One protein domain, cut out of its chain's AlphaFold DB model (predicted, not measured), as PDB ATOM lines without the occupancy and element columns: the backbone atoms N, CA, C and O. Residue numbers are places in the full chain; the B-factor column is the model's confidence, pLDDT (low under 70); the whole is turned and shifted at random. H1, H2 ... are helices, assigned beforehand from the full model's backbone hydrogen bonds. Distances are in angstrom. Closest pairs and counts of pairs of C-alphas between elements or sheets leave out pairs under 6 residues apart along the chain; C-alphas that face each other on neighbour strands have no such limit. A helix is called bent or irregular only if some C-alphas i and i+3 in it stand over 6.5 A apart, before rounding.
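AT A GLANCE: This is residues 8 to 33 and 49 to 75 of the 103 residues of an uncharacterized protein of Streptomyces sp. cf124 (UniProt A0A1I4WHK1). An open frame with an empty middle is built from two helical arms, H1 and H2, and an arch, residues 66 to 75, which runs from H2 back to the first printed residue, just before H1. The printed part has 53 residues with two named helices, H1 then H2, and no named strand; its class is all helix. It is only just extended, close to loose, with a radius of gyration of the C-alphas of 15.0 A and spans of 38 by 29 by 22 A.

HOW THE PARTS SIT: H1, residues 10 to 27, has a kink of 36 degrees near residue 17 and is only just irregular: C-alphas 13 and 16 are 6.51 A apart. H2, residues 50 to 65, is apart from H1, with no C-alpha of the one within 8 A of the other. Every O i to N i+4 pair is within hydrogen-bond range in H2, and 12 of 14 in H1. Residues 49 to 72, of which 50 to 65 belong to H2, stand free.

IN THESE COORDINATES: H1 measures 24.5 A from C-alpha 10 at (19.050, 8.281, 37.528) to C-alpha 27. H2 measures 22.4 A and ends with C-alpha 65 at (44.151, 14.171, 31.390).

THE WHOLE: The C-alphas farthest apart, of Leu 11 and Ala 51, are 40.1 A apart; those of Arg 8 and Pro 75, first and last printed, 5.7 A. Residues 34 to 48 are not printed, and C-alphas 33 and 49 are 24.2 A apart across this cut. No printed residue is under 70 in pLDDT.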
ATOM      1  N   ARG A   8      22.320  13.829  40.164       87.44
ATOM      2  CA  ARG A   8      20.892  13.975  39.861       87.44
ATOM      3  C   ARG A   8      20.226  12.591  39.756       87.44
ATOM      4  O   ARG A   8      20.919  11.596  39.484       87.44
ATOM      5  N   PRO A   9      18.889  12.498  39.921       92.94
ATOM      6  CA  PRO A   9      18.169  11.232  39.811       92.94
ATOM      7  C   PRO A   9      18.544  10.456  38.546       92.94
ATOM      8  O   PRO A   9      18.750  11.045  37.482       92.94
ATOM      9  N   ALA A  10      18.628   9.127  38.646       91.81
ATOM     10  CA  ALA A  10      19.050   8.281  37.528       91.81
ATOM     11  C   ALA A  10      18.178   8.490  36.278       91.81
ATOM     12  O   ALA A  10      18.716   8.624  35.181       91.81
ATOM     13  N   LEU A  11      16.858   8.625  36.459       93.62
ATOM     14  CA  LEU A  11      15.923   8.905  35.369       93.62
ATOM     15  C   LEU A  11      16.224  10.240  34.675       93.62
ATOM     16  O   LEU A  11      16.186  10.310  33.451       93.62
ATOM     17  N   PHE A  12      16.583  11.282  35.433       93.81
ATOM     18  CA  PHE A  12      16.964  12.572  34.858       93.81
ATOM     19  C   PHE A  12      18.226  12.432  33.996       93.81
ATOM     20  O   PHE A  12      18.249  12.875  32.849       93.81
ATOM     21  N   ARG A  13      19.259  11.769  34.532       94.88
ATOM     22  CA  ARG A  13      20.527  11.540  33.822       94.88
ATOM     23  C   ARG A  13      20.336  10.705  32.554       94.88
ATOM     24  O   ARG A  13      21.000  10.970  31.561       94.88
ATOM     25  N   ALA A  14      19.411   9.746  32.570       93.00
ATOM     26  CA  ALA A  14      19.085   8.899  31.423       93.00
ATOM     27  C   ALA A  14      18.192   9.579  30.366       93.00
ATOM     28  O   ALA A  14      18.056   9.052  29.267       93.00
ATOM     29  N   THR A  15      17.579  10.727  30.680       94.94
ATOM     30  CA  THR A  15      16.631  11.420  29.790       94.94
ATOM     31  C   THR A  15      17.118  12.830  29.456       94.94
ATOM     32  O   THR A  15      17.993  12.995  28.607       94.94
ATOM     33  N   ALA A  16      16.597  13.855  30.133       95.38
ATOM     34  CA  ALA A  16      16.915  15.258  29.883       95.38
ATOM     35  C   ALA A  16      18.421  15.546  29.994       95.38
ATOM     36  O   ALA A  16      18.962  16.303  29.192       95.38
ATOM     37  N   GLY A  17      19.114  14.896  30.937       93.81
ATOM     38  CA  GLY A  17      20.564  14.991  31.078       93.81
ATOM     39  C   GLY A  17      21.316  14.465  29.854       93.81
ATOM     40  O   GLY A  17      22.147  15.171  29.285       93.81
ATOM     41  N   ALA A  18      20.996  13.251  29.404       94.50
ATOM     42  CA  ALA A  18      21.602  12.660  28.212       94.50
ATOM     43  C   ALA A  18      21.316  13.483  26.942       94.50
ATOM     44  O   ALA A  18      22.204  13.663  26.105       94.50
ATOM     45  N   LEU A  19      20.103  14.034  26.819       95.88
ATOM     46  CA  LEU A  19      19.740  14.913  25.709       95.88
ATOM     47  C   LEU A  19      20.563  16.208  25.725       95.88
ATOM     48  O   LEU A  19      21.147  16.565  24.702       95.88
ATOM     49  N   ALA A  20      20.665  16.874  26.879       94.88
ATOM     50  CA  ALA A  20      21.471  18.085  27.037       94.88
ATOM     51  C   ALA A  20      22.940  17.833  26.665       94.88
ATOM     52  O   ALA A  20      23.497  18.568  25.850       94.88
ATOM     53  N   LYS A  21      23.530  16.731  27.160       96.06
ATOM     54  CA  LYS A  21      24.877  16.288  26.765       96.06
ATOM     55  C   LYS A  21      25.016  16.204  25.248       96.06
ATOM     56  O   LYS A  21      25.951  16.769  24.684       96.06
ATOM     57  N   SER A  22      24.091  15.507  24.583       96.00
ATOM     58  CA  SER A  22      24.142  15.324  23.129       96.00
ATOM     59  C   SER A  22      24.079  16.656  22.383       96.00
ATOM     60  O   SER A  22      24.847  16.874  21.448       96.00
ATOM     61  N   VAL A  23      23.211  17.573  22.820       96.44
ATOM     62  CA  VAL A  23      23.085  18.910  22.225       96.44
ATOM     63  C   VAL A  23      24.379  19.707  22.379       96.44
ATOM     64  O   VAL A  23      24.862  20.245  21.384       96.44
ATOM     65  N   PHE A  24      24.971  19.753  23.575       96.25
ATOM     66  CA  PHE A  24      26.205  20.507  23.817       96.25
ATOM     67  C   PHE A  24      27.390  19.937  23.041       96.25
ATOM     68  O   PHE A  24      28.101  20.680  22.369       96.25
ATOM     69  N   LEU A  25      27.561  18.613  23.037       96.81
ATOM     70  CA  LEU A  25      28.614  17.964  22.253       96.81
ATOM     71  C   LEU A  25      28.422  18.178  20.745       96.81
ATOM     72  O   LEU A  25      29.397  18.363  20.022       96.81
ATOM     73  N   ARG A  26      27.183  18.177  20.241       96.75
ATOM     74  CA  ARG A  26      26.915  18.452  18.819       96.75
ATOM     75  C   ARG A  26      27.173  19.911  18.455       96.75
ATOM     76  O   ARG A  26      27.762  20.167  17.413       96.75
ATOM     77  N   ARG A  27      26.739  20.856  19.294       95.38
ATOM     78  CA  ARG A  27      26.856  22.301  19.032       95.38
ATOM     79  C   ARG A  27      28.243  22.869  19.314       95.38
ATOM     80  O   ARG A  27      28.584  23.898  18.750       95.38
ATOM     81  N   GLY A  28      29.017  22.241  20.196       94.75
ATOM     82  CA  GLY A  28      30.306  22.774  20.639       94.75
ATOM     83  C   GLY A  28      30.195  23.995  21.558       94.75
ATOM     84  O   GLY A  28      31.201  24.638  21.817       94.75
ATOM     85  N   THR A  29      28.993  24.328  22.037       92.44
ATOM     86  CA  THR A  29      28.716  25.477  22.911       92.44
ATOM     87  C   THR A  29      27.749  25.072  24.023       92.44
ATOM     88  O   THR A  29      26.909  24.183  23.835       92.44
ATOM     89  N   MET A  30      27.878  25.711  25.185       92.19
ATOM     90  CA  MET A  30      26.998  25.561  26.342       92.19
ATOM     91  C   MET A  30      26.480  26.944  26.740       92.19
ATOM     92  O   MET A  30      27.115  27.958  26.454       92.19
ATOM     93  N   LYS A  31      25.273  26.978  27.306       87.81
ATOM     94  CA  LYS A  31      24.722  28.167  27.945       87.81
ATOM     95  C   LYS A  31      23.970  27.739  29.193       87.81
ATOM     96  O   LYS A  31      23.008  26.971  29.094       87.81
ATOM     97  N   HIS A  32      24.381  28.246  30.341       85.25
ATOM     98  CA  HIS A  32      23.752  28.030  31.630       85.25
ATOM     99  C   HIS A  32      23.834  29.303  32.497       85.25
ATOM    100  O   HIS A  32      24.500  30.277  32.147       85.25
ATOM    101  N   PRO A  33      23.120  29.358  33.635       86.31
ATOM    102  CA  PRO A  33      23.304  30.443  34.592       86.31
ATOM    103  C   PRO A  33      24.707  30.352  35.214       86.31
ATOM    104  O   PRO A  33      24.980  29.409  35.954       86.31
ATOM    105  N   PRO A  49      44.153  34.237  45.637       95.62
ATOM    106  CA  PRO A  49      44.906  34.892  44.580       95.62
ATOM    107  C   PRO A  49      44.664  34.218  43.227       95.62
ATOM    108  O   PRO A  49      44.717  32.996  43.109       95.62
ATOM    109  N   THR A  50      44.464  35.007  42.169       92.69
ATOM    110  CA  THR A  50      44.200  34.464  40.824       92.69
ATOM    111  C   THR A  50      45.297  33.512  40.349       92.69
ATOM    112  O   THR A  50      44.996  32.509  39.713       92.69
ATOM    113  N   ALA A  51      46.562  33.794  40.672       94.75
ATOM    114  CA  ALA A  51      47.679  32.923  40.309       94.75
ATOM    115  C   ALA A  51      47.583  31.536  40.968       94.75
ATOM    116  O   ALA A  51      47.886  30.538  40.322       94.75
ATOM    117  N   GLU A  52      47.121  31.476  42.220       95.50
ATOM    118  CA  GLU A  52      46.901  30.226  42.953       95.50
ATOM    119  C   GLU A  52      45.725  29.451  42.348       95.50
ATOM    120  O   GLU A  52      45.878  28.292  41.982       95.50
ATOM    121  N   ALA A  53      44.603  30.127  42.079       92.19
ATOM    122  CA  ALA A  53      43.446  29.518  41.416       92.19
ATOM    123  C   ALA A  53      43.779  28.936  40.025       92.19
ATOM    124  O   ALA A  53      43.266  27.886  39.639       92.19
ATOM    125  N   VAL A  54      44.638  29.617  39.257       94.25
ATOM    126  CA  VAL A  54      45.107  29.135  37.948       94.25
ATOM    127  C   VAL A  54      46.033  27.924  38.097       94.25
ATOM    128  O   VAL A  54      45.949  27.008  37.277       94.25
ATOM    129  N   ALA A  55      46.882  27.893  39.127       96.12
ATOM    130  CA  ALA A  55      47.747  26.749  39.410       96.12
ATOM    131  C   ALA A  55      46.919  25.510  39.794       96.12
ATOM    132  O   ALA A  55      47.070  24.461  39.169       96.12
ATOM    133  N   ASP A  56      45.957  25.665  40.709       93.06
ATOM    134  CA  ASP A  56      45.026  24.601  41.108       93.06
ATOM    135  C   ASP A  56      44.227  24.058  39.914       93.06
ATOM    136  O   ASP A  56      44.018  22.848  39.765       93.06
ATOM    137  N   PHE A  57      43.789  24.951  39.020       92.94
ATOM    138  CA  PHE A  57      43.111  24.561  37.790       92.94
ATOM    139  C   PHE A  57      44.026  23.747  36.861       92.94
ATOM    140  O   PHE A  57      43.590  22.728  36.317       92.94
ATOM    141  N   ALA A  58      45.286  24.155  36.690       95.69
ATOM    142  CA  ALA A  58      46.256  23.434  35.869       95.69
ATOM    143  C   ALA A  58      46.537  22.025  36.420       95.69
ATOM    144  O   ALA A  58      46.526  21.057  35.654       95.69
ATOM    145  N   ASP A  59      46.685  21.890  37.738       96.06
ATOM    146  CA  ASP A  59      46.855  20.598  38.408       96.06
ATOM    147  C   ASP A  59      45.623  19.700  38.218       96.06
ATOM    148  O   ASP A  59      45.744  18.514  37.893       96.06
ATOM    149  N   ALA A  60      44.415  20.260  38.336       92.94
ATOM    150  CA  ALA A  60      43.176  19.526  38.092       92.94
ATOM    151  C   ALA A  60      43.055  19.042  36.634       92.94
ATOM    152  O   ALA A  60      42.593  17.918  36.397       92.94
ATOM    153  N   VAL A  61      43.487  19.854  35.661       94.81
ATOM    154  CA  VAL A  61      43.556  19.456  34.248       94.81
ATOM    155  C   VAL A  61      44.553  18.315  34.074       94.81
ATOM    156  O   VAL A  61      44.176  17.295  33.499       94.81
ATOM    157  N   ALA A  62      45.768  18.434  34.615       95.81
ATOM    158  CA  ALA A  62      46.799  17.402  34.513       95.81
ATOM    159  C   ALA A  62      46.321  16.057  35.089       95.81
ATOM    160  O   ALA A  62      46.421  15.019  34.424       95.81
ATOM    161  N   LEU A  63      45.710  16.083  36.280       93.88
ATOM    162  CA  LEU A  63      45.111  14.911  36.923       93.88
ATOM    163  C   LEU A  63      44.005  14.281  36.071       93.88
ATOM    164  O   LEU A  63      43.937  13.057  35.961       93.88
ATOM    165  N   PHE A  64      43.130  15.091  35.468       93.44
ATOM    166  CA  PHE A  64      42.063  14.585  34.607       93.44
ATOM    167  C   PHE A  64      42.615  13.977  33.308       93.44
ATOM    168  O   PHE A  64      42.205  12.882  32.921       93.44
ATOM    169  N   THR A  65      43.564  14.647  32.650       93.50
ATOM    170  CA  THR A  65      44.151  14.171  31.390       93.50
ATOM    171  C   THR A  65      44.986  12.906  31.566       93.50
ATOM    172  O   THR A  65      45.012  12.075  30.665       93.50
ATOM    173  N   GLY A  66      45.631  12.734  32.725       94.06
ATOM    174  CA  GLY A  66      46.396  11.530  33.056       94.06
ATOM    175  C   GLY A  66      45.555  10.375  33.608       94.06
ATOM    176  O   GLY A  66      46.088   9.288  33.826       94.06
ATOM    177  N   ALA A  67      44.260  10.581  33.867       91.56
ATOM    178  CA  ALA A  67      43.398   9.545  34.422       91.56
ATOM    179  C   ALA A  67      43.128   8.430  33.399       91.56
ATOM    180  O   ALA A  67      42.722   8.689  32.268       91.56
ATOM    181  N   VAL A  68      43.285   7.178  33.836       87.50
ATOM    182  CA  VAL A  68      43.010   5.969  33.047       87.50
ATOM    183  C   VAL A  68      41.872   5.184  33.702       87.50
ATOM    184  O   VAL A  68      41.758   5.149  34.927       87.50
ATOM    185  N   GLY A  69      41.041   4.530  32.889       85.94
ATOM    186  CA  GLY A  69      39.908   3.721  33.348       85.94
ATOM    187  C   GLY A  69      38.560   4.439  33.249       85.94
ATOM    188  O   GLY A  69      38.452   5.536  32.704       85.94
ATOM    189  N   GLU A  70      37.503   3.784  33.734       87.62
ATOM    190  CA  GLU A  70      36.143   4.324  33.655       87.62
ATOM    191  C   GLU A  70      35.940   5.456  34.673       87.62
ATOM    192  O   GLU A  70      36.278   5.340  35.853       87.62
ATOM    193  N   HIS A  71      35.354   6.562  34.221       90.00
ATOM    194  CA  HIS A  71      34.972   7.653  35.106       90.00
ATOM    195  C   HIS A  71      33.666   7.353  35.839       90.00
ATOM    196  O   HIS A  71      32.745   6.730  35.306       90.00
ATOM    197  N   ALA A  72      33.535   7.909  37.044       89.81
ATOM    198  CA  ALA A  72      32.241   7.988  37.705       89.81
ATOM    199  C   ALA A  72      31.216   8.732  36.816       89.81
ATOM    200  O   ALA A  72      31.595   9.612  36.033       89.81
ATOM    201  N   PRO A  73      29.909   8.428  36.937       91.12
ATOM    202  CA  PRO A  73      28.884   9.119  36.169       91.12
ATOM    203  C   PRO A  73      28.925  10.633  36.386       91.12
ATOM    204  O   PRO A  73      29.030  11.110  37.514       91.12
ATOM    205  N   HIS A  74      28.744  11.391  35.309       91.62
ATOM    206  CA  HIS A  74      28.565  12.832  35.375       91.62
ATOM    207  C   HIS A  74      27.312  13.173  36.213       91.62
ATOM    208  O   HIS A  74      26.252  12.572  35.980       91.62
ATOM    209  N   PRO A  75      27.372  14.176  37.117       89.19
ATOM    210  CA  PRO A  75      26.258  14.537  38.000       89.19
ATOM    211  C   PRO A  75      24.931  14.810  37.282       89.19
ATOM    212  O   PRO A  75      23.889  14.319  37.710       89.19
TER     213      PRO A  75